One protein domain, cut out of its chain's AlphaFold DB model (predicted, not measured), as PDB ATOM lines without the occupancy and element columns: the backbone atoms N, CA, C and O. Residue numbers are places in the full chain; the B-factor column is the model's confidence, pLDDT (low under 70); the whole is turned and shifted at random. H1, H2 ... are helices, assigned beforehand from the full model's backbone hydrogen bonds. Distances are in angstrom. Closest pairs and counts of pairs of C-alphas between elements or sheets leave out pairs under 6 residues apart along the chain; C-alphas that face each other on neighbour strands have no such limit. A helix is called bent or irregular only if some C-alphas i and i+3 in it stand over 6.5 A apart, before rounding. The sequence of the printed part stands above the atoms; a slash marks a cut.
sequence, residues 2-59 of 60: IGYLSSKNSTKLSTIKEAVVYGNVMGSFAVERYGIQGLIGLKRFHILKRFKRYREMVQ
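What this domain is: This is residues 2 to 59 of the 60 residues of an uncharacterized protein of uncultured archaeon (UniProt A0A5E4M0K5). One long helix, H2, is the spine of this small domain, and two other helices pack on it from different sides: the short H1 folds back over its first part, and H4 crosses it further on as a skewed X. Between them the chain turns off the last end of H2 through the very short H3 and comes back as H4. The printed part has 58 residues with four named helices, in the order H1, H2, H3, H4, and no named strand; the class is all helix. It is only just compact, close to loose, with a radius of gyration of the C-alphas of 12.0 A, and it spans 35 by 24 by 17 A.

How they stand to each other: Start at residues 2 to 8, which are H1; it touches H2, residues 13 to 30, and there you find the closest C-alphas at Tyr 4 and Ala 19, 5.4 A apart. H1 and H2 run opposite ways at a steep tilt of 48 degrees, and H2 touches H1 with residues 15 to 22 alone. H2 is the hub, touching three other helices. Near Phe 29, look for H3, residues 35 to 38: it only just touches H2, with 3 pairs of C-alphas within 8 A, and only at the corner by their link. The closest C-alphas of that pair, those of Phe 29 and Gly 38, are 5.3 A apart. Go on to H4, residues 44 to 57, which touches H2 with its closest C-alphas at Val 25 and Phe 51, 6.2 A apart. H2 and H4 run opposite ways at a steep tilt of 61 degrees, and H2 touches H4 with residues 21 to 26 alone. H1 is apart from H3 and from H4, and H3 and H4 are apart too. In H1, H2 and H4 every O i to N i+4 pair is within hydrogen-bond range; H3 is too short for such a pair, and its one O i to N i+3 pair is not within range.

Where its parts are: Find C-alpha 2 at (347.685, 606.275, 469.247), where H1 begins; it runs to Lys 8. From C-alpha 13 at (360.643, 609.310, 465.907), H2 runs 25.6 A to Ala 30. H3, from Gly 35 to Gly 38, is irregular, with 7.3 A between its first and last C-alphas. H4 begins at Arg 44 and runs 20.1 A to C-alpha 57 at (353.491, 625.740, 461.640).

The domain as a whole: Look at Lys 12 and Tyr 34 for the two C-alphas farthest apart, 35.4 A. The printed part has no cut, and its three links between helices are tight. The mean pLDDT of the printed part is 89.1, and residue 59 alone is under 70.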
ATOM      1  N   ILE A   2     347.620 607.756 469.270       83.75
ATOM      2  CA  ILE A   2     347.685 606.275 469.247       83.75
ATOM      3  C   ILE A   2     347.067 605.675 467.972       83.75
ATOM      4  O   ILE A   2     347.701 604.859 467.312       83.75
ATOM      5  N   GLY A   3     345.892 606.155 467.547       85.00
ATOM      6  CA  GLY A   3     345.270 605.693 466.296       85.00
ATOM      7  C   GLY A   3     346.104 605.980 465.039       85.00
ATOM      8  O   GLY A   3     346.118 605.182 464.108       85.00
ATOM      9  N   TYR A   4     346.865 607.081 465.022       86.88
ATOM     10  CA  TYR A   4     347.755 607.398 463.902       86.88
ATOM     11  C   TYR A   4     348.977 606.467 463.883       86.88
ATOM     12  O   TYR A   4     349.326 605.942 462.829       86.88
ATOM     13  N   LEU A   5     349.580 606.198 465.048       87.06
ATOM     14  CA  LEU A   5     350.702 605.257 465.172       87.06
ATOM     15  C   LEU A   5     350.302 603.840 464.764       87.06
ATOM     16  O   LEU A   5     351.008 603.216 463.976       87.06
ATOM     17  N   SER A   6     349.140 603.377 465.231       87.69
ATOM     18  CA  SER A   6     348.574 602.086 464.832       87.69
ATOM     19  C   SER A   6     348.378 602.005 463.313       87.69
ATOM     20  O   SER A   6     348.799 601.030 462.700       87.69
ATOM     21  N   SER A   7     347.868 603.068 462.675       86.69
ATOM     22  CA  SER A   7     347.685 603.097 461.213       86.69
ATOM     23  C   SER A   7     348.987 603.056 460.402       86.69
ATOM     24  O   SER A   7     348.971 602.679 459.233       86.69
ATOM     25  N   LYS A   8     350.112 603.472 460.997       86.06
ATOM     26  CA  LYS A   8     351.431 603.520 460.348       86.06
ATOM     27  C   LYS A   8     352.322 602.329 460.695       86.06
ATOM     28  O   LYS A   8     353.343 602.155 460.038       86.06
ATOM     29  N   ASN A   9     351.953 601.551 461.716       85.81
ATOM     30  CA  ASN A   9     352.687 600.393 462.230       85.81
ATOM     31  C   ASN A   9     354.199 600.658 462.409       85.81
ATOM     32  O   ASN A   9     355.052 599.848 462.056       85.81
ATOM     33  N   SER A  10     354.542 601.861 462.881       83.19
ATOM     34  CA  SER A  10     355.923 602.327 462.989       83.19
ATOM     35  C   SER A  10     356.098 603.219 464.210       83.19
ATOM     36  O   SER A  10     355.346 604.169 464.413       83.19
ATOM     37  N   THR A  11     357.137 602.938 464.992       84.38
ATOM     38  CA  THR A  11     357.522 603.675 466.207       84.38
ATOM     39  C   THR A  11     358.722 604.594 465.979       84.38
ATOM     40  O   THR A  11     359.342 605.070 466.928       84.38
ATOM     41  N   LYS A  12     359.065 604.875 464.714       89.25
ATOM     42  CA  LYS A  12     360.120 605.836 464.377       89.25
ATOM     43  C   LYS A  12     359.777 607.216 464.941       89.25
ATOM     44  O   LYS A  12     358.616 607.628 464.936       89.25
ATOM     45  N   LEU A  13     360.803 607.964 465.349       86.62
ATOM     46  CA  LEU A  13     360.643 609.310 465.907       86.62
ATOM     47  C   LEU A  13     359.867 610.250 464.969       86.62
ATOM     48  O   LEU A  13     359.052 611.041 465.431       86.62
ATOM     49  N   SER A  14     360.071 610.138 463.653       87.19
ATOM     50  CA  SER A  14     359.307 610.887 462.647       87.19
ATOM     51  C   SER A  14     357.808 610.571 462.701       87.19
ATOM     52  O   SER A  14     356.994 611.489 462.772       87.19
ATOM     53  N   THR A  15     357.439 609.290 462.758       88.38
ATOM     54  CA  THR A  15     356.043 608.844 462.876       88.38
ATOM     55  C   THR A  15     355.418 609.308 464.191       88.38
ATOM     56  O   THR A  15     354.253 609.703 464.218       88.38
ATOM     57  N   ILE A  16     356.188 609.308 465.283       89.81
ATOM     58  CA  ILE A  16     355.742 609.824 466.584       89.81
ATOM     59  C   ILE A  16     355.468 611.329 466.501       89.81
ATOM     60  O   ILE A  16     354.398 611.764 466.928       89.81
ATOM     61  N   LYS A  17     356.364 612.117 465.892       88.56
ATOM     62  CA  LYS A  17     356.147 613.557 465.670       88.56
ATOM     63  C   LYS A  17     354.856 613.811 464.883       88.56
ATOM     64  O   LYS A  17     354.019 614.600 465.319       88.56
ATOM     65  N   GLU A  18     354.636 613.090 463.782       89.00
ATOM     66  CA  GLU A  18     353.393 613.200 463.004       89.00
ATOM     67  C   GLU A  18     352.154 612.787 463.815       89.00
ATOM     68  O   GLU A  18     351.115 613.447 463.750       89.00
ATOM     69  N   ALA A  19     352.257 611.735 464.630       91.62
ATOM     70  CA  ALA A  19     351.164 611.261 465.471       91.62
ATOM     71  C   ALA A  19     350.765 612.261 466.563       91.62
ATOM     72  O   ALA A  19     349.575 612.351 466.901       91.62
ATOM     73  N   VAL A  20     351.735 612.992 467.115       90.62
ATOM     74  CA  VAL A  20     351.508 614.068 468.090       90.62
ATOM     75  C   VAL A  20     350.777 615.229 467.420       90.62
ATOM     76  O   VAL A  20     349.728 615.644 467.918       90.62
ATOM     77  N   VAL A  21     351.236 615.676 466.246       90.94
ATOM     78  CA  VAL A  21     350.544 616.713 465.455       90.94
ATOM     79  C   VAL A  21     349.110 616.285 465.135       90.94
ATOM     80  O   VAL A  21     348.168 617.049 465.346       90.94
ATOM     81  N   TYR A  22     348.911 615.036 464.711       92.19
ATOM     82  CA  TYR A  22     347.579 614.493 464.444       92.19
ATOM     83  C   TYR A  22     346.703 614.449 465.708       92.19
ATOM     84  O   TYR A  22     345.506 614.712 465.645       92.19
ATOM     85  N   GLY A  23     347.285 614.133 466.870       92.06
ATOM     86  CA  GLY A  23     346.593 614.202 468.160       92.06
ATOM     87  C   GLY A  23     346.096 615.609 468.481       92.06
ATOM     88  O   GLY A  23     344.930 615.771 468.831       92.06
ATOM     89  N   ASN A  24     346.945 616.615 468.279       92.38
ATOM     90  CA  ASN A  24     346.598 618.016 468.506       92.38
ATOM     91  C   ASN A  24     345.472 618.487 467.564       92.38
ATOM     92  O   ASN A  24     344.506 619.110 467.997       92.38
ATOM     93  N   VAL A  25     345.525 618.092 466.287       93.50
ATOM     94  CA  VAL A  25     344.449 618.369 465.317       93.50
ATOM     95  C   VAL A  25     343.115 617.769 465.767       93.50
ATOM     96  O   VAL A  25     342.094 618.444 465.693       93.50
ATOM     97  N   MET A  26     343.105 616.527 466.256       92.50
ATOM     98  CA  MET A  26     341.876 615.902 466.761       92.50
ATOM     99  C   MET A  26     341.365 616.582 468.039       92.50
ATOM    100  O   MET A  26     340.163 616.802 468.164       92.50
ATOM    101  N   GLY A  27     342.264 616.967 468.951       91.94
ATOM    102  CA  GLY A  27     341.916 617.726 470.156       91.94
ATOM    103  C   GLY A  27     341.286 619.081 469.830       91.94
ATOM    104  O   GLY A  27     340.280 619.449 470.427       91.94
ATOM    105  N   SER A  28     341.802 619.768 468.806       92.56
ATOM    106  CA  SER A  28     341.222 621.012 468.293       92.56
ATOM    107  C   SER A  28     339.760 620.855 467.871       92.56
ATOM    108  O   SER A  28     338.994 621.778 468.106       92.56
ATOM    109  N   PHE A  29     339.366 619.733 467.259       92.62
ATOM    110  CA  PHE A  29     337.961 619.493 466.901       92.62
ATOM    111  C   PHE A  29     337.109 619.107 468.114       92.62
ATOM    112  O   PHE A  29     335.935 619.466 468.176       92.62
ATOM    113  N   ALA A  30     337.692 618.408 469.092       91.62
ATOM    114  CA  ALA A  30     336.988 617.998 470.306       91.62
ATOM    115  C   ALA A  30     336.546 619.188 471.176       91.62
ATOM    116  O   ALA A  30     335.524 619.091 471.845       91.62
ATOM    117  N   VAL A  31     337.284 620.303 471.151       92.62
ATOM    118  CA  VAL A  31     336.971 621.512 471.942       92.62
ATOM    119  C   VAL A  31     336.240 622.602 471.150       92.62
ATOM    120  O   VAL A  31     335.887 623.633 471.711       92.62
ATOM    121  N   GLU A  32     336.016 622.408 469.848       89.88
ATOM    122  CA  GLU A  32     335.438 623.440 468.973       89.88
ATOM    123  C   GLU A  32     333.933 623.654 469.211       89.88
ATOM    124  O   GLU A  32     333.394 624.715 468.900       89.88
ATOM    125  N   ARG A  33     333.228 622.643 469.735       89.94
ATOM    126  CA  ARG A  33     331.771 622.667 469.946       89.94
ATOM    127  C   ARG A  33     331.400 621.983 471.253       89.94
ATOM    128  O   ARG A  33     332.178 621.219 471.810       89.94
ATOM    129  N   TYR A  34     330.177 622.232 471.713       90.31
ATOM    130  CA  TYR A  34     329.671 621.624 472.936       90.31
ATOM    131  C   TYR A  34     329.490 620.106 472.788       90.31
ATOM    132  O   TYR A  34     328.896 619.619 471.820       90.31
ATOM    133  N   GLY A  35     329.980 619.360 473.778       87.19
ATOM    134  CA  GLY A  35     329.924 617.901 473.799       87.19
ATOM    135  C   GLY A  35     330.615 617.269 472.587       87.19
ATOM    136  O   GLY A  35     331.671 617.704 472.145       87.19
ATOM    137  N   ILE A  36     330.001 616.231 472.021       89.00
ATOM    138  CA  ILE A  36     330.566 615.477 470.889       89.00
ATOM    139  C   ILE A  36     330.260 616.095 469.516       89.00
ATOM    140  O   ILE A  36     330.658 615.544 468.491       89.00
ATOM    141  N   GLN A  37     329.578 617.244 469.464       89.75
ATOM    142  CA  GLN A  37     329.152 617.863 468.203       89.75
ATOM    143  C   GLN A  37     330.322 618.260 467.292       89.75
ATOM    144  O   GLN A  37     330.154 618.320 466.081       89.75
ATOM    145  N   GLY A  38     331.510 618.514 467.852       86.19
ATOM    146  CA  GLY A  38     332.721 618.801 467.071       86.19
ATOM    147  C   GLY A  38     333.288 617.579 466.341       86.19
ATOM    148  O   GLY A  38     334.060 617.717 465.393       86.19
ATOM    149  N   LEU A  39     332.884 616.377 466.759       89.62
ATOM    150  CA  LEU A  39     333.316 615.102 466.186       89.62
ATOM    151  C   LEU A  39     332.214 614.449 465.342       89.62
ATOM    152  O   LEU A  39     332.517 613.754 464.370       89.62
ATOM    153  N   ILE A  40     330.942 614.689 465.676       90.69
ATOM    154  CA  ILE A  40     329.800 614.226 464.881       90.69
ATOM    155  C   ILE A  40     329.882 614.846 463.479       90.69
ATOM    156  O   ILE A  40     329.868 616.061 463.310       90.69
ATOM    157  N   GLY A  41     329.967 613.996 462.452       86.44
ATOM    158  CA  GLY A  41     330.050 614.430 461.053       86.44
ATOM    159  C   GLY A  41     331.438 614.900 460.601       86.44
ATOM    160  O   GLY A  41     331.583 615.347 459.459       86.44
ATOM    161  N   LEU A  42     332.473 614.777 461.443       90.50
ATOM    162  CA  LEU A  42     333.840 615.144 461.076       90.50
ATOM    163  C   LEU A  42     334.348 614.266 459.922       90.50
ATOM    164  O   LEU A  42     334.561 613.062 460.066       90.50
ATOM    165  N   LYS A  43     334.589 614.882 458.759       93.25
ATOM    166  CA  LYS A  43     335.136 614.187 457.582       93.25
ATOM    167  C   LYS A  43     336.660 614.215 457.574       93.25
ATOM    168  O   LYS A  43     337.284 615.224 457.910       93.25
ATOM    169  N   ARG A  44     337.262 613.148 457.042       89.88
ATOM    170  CA  ARG A  44     338.722 613.005 456.882       89.88
ATOM    171  C   ARG A  44     339.373 614.193 456.162       89.88
ATOM    172  O   ARG A  44     340.474 614.590 456.524       89.88
ATOM    173  N   PHE A  45     338.685 614.796 455.190       93.56
ATOM    174  CA  PHE A  45     339.162 615.989 454.486       93.56
ATOM    175  C   PHE A  45     339.426 617.183 455.423       93.56
ATOM    176  O   PHE A  45     340.461 617.836 455.297       93.56
ATOM    177  N   HIS A  46     338.548 617.444 456.400       92.81
ATOM    178  CA  HIS A  46     338.737 618.542 457.359       92.81
ATOM    179  C   HIS A  46     339.958 618.303 458.249       92.81
ATOM    180  O   HIS A  46     340.753 619.219 458.472       92.81
ATOM    181  N   ILE A  47     340.147 617.053 458.681       92.88
ATOM    182  CA  ILE A  47     341.313 616.641 459.465       92.88
ATOM    183  C   ILE A  47     342.597 616.852 458.657       92.88
ATOM    184  O   ILE A  47     343.528 617.479 459.150       92.88
ATOM    185  N   LEU A  48     342.637 616.404 457.397       92.44
ATOM    186  CA  LEU A  48     343.807 616.564 456.524       92.44
ATOM    187  C   LEU A  48     344.132 618.036 456.242       92.44
ATOM    188  O   LEU A  48     345.301 618.424 456.283       92.44
ATOM    189  N   LYS A  49     343.111 618.871 456.010       94.69
ATOM    190  CA  LYS A  49     343.284 620.316 455.805       94.69
ATOM    191  C   LYS A  49     343.944 620.972 457.019       94.69
ATOM    192  O   LYS A  49     344.890 621.744 456.865       94.69
ATOM    193  N   ARG A  50     343.473 620.650 458.228       93.31
ATOM    194  CA  ARG A  50     344.020 621.215 459.468       93.31
ATOM    195  C   ARG A  50     345.387 620.624 459.815       93.31
ATOM    196  O   ARG A  50     346.271 621.368 460.219       93.31
ATOM    197  N   PHE A  51     345.601 619.337 459.551       91.94
ATOM    198  CA  PHE A  51     346.905 618.687 459.680       91.94
ATOM    199  C   PHE A  51     347.971 619.337 458.801       91.94
ATOM    200  O   PHE A  51     349.054 619.614 459.301       91.94
ATOM    201  N   LYS A  52     347.671 619.650 457.533       90.88
ATOM    202  CA  LYS A  52     348.623 620.343 456.651       90.88
ATOM    203  C   LYS A  52     349.038 621.700 457.233       90.88
ATOM    204  O   LYS A  52     350.228 621.969 457.328       90.88
ATOM    205  N   ARG A  53     348.066 622.487 457.707       90.12
ATOM    206  CA  ARG A  53     348.317 623.796 458.328       90.12
ATOM    207  C   ARG A  53     349.156 623.693 459.604       90.12
ATOM    208  O   ARG A  53     350.086 624.464 459.790       90.12
ATOM    209  N   TYR A  54     348.850 622.730 460.473       88.44
ATOM    210  CA  TYR A  54     349.642 622.502 461.685       88.44
ATOM    211  C   TYR A  54     351.042 621.998 461.347       88.44
ATOM    212  O   TYR A  54     352.005 622.414 461.975       88.44
ATOM    213  N   ARG A  55     351.178 621.137 460.337       85.88
ATOM    214  CA  ARG A  55     352.483 620.657 459.887       85.88
ATOM    215  C   ARG A  55     353.355 621.803 459.382       85.88
ATOM    216  O   ARG A  55     354.526 621.806 459.716       85.88
ATOM    217  N   GLU A  56     352.796 622.760 458.641       87.62
ATOM    218  CA  GLU A  56     353.502 623.977 458.197       87.62
ATOM    219  C   GLU A  56     353.959 624.845 459.381       87.62
ATOM    220  O   GLU A  56     355.080 625.336 459.378       87.62
ATOM    221  N   MET A  57     353.137 624.982 460.426       86.31
ATOM    222  CA  MET A  57     353.491 625.740 461.640       86.31
ATOM    223  C   MET A  57     354.551 625.053 462.512       86.31
ATOM    224  O   MET A  57     355.260 625.717 463.259       86.31
ATOM    225  N   VAL A  58     354.612 623.722 462.457       82.06
ATOM    226  CA  VAL A  58     355.447 622.871 463.320       82.06
ATOM    227  C   VAL A  58     356.640 622.300 462.533       82.06
ATOM    228  O   VAL A  58     357.326 621.407 463.024       82.06
ATOM    229  N   GLN A  59     356.909 622.764 461.303       69.56
ATOM    230  CA  GLN A  59     358.157 622.412 460.617       69.56
ATOM    231  C   GLN A  59     359.334 623.005 461.407       69.56
ATOM    232  O   GLN A  59     359.586 624.204 461.341       69.56
TER     233      GLN A  59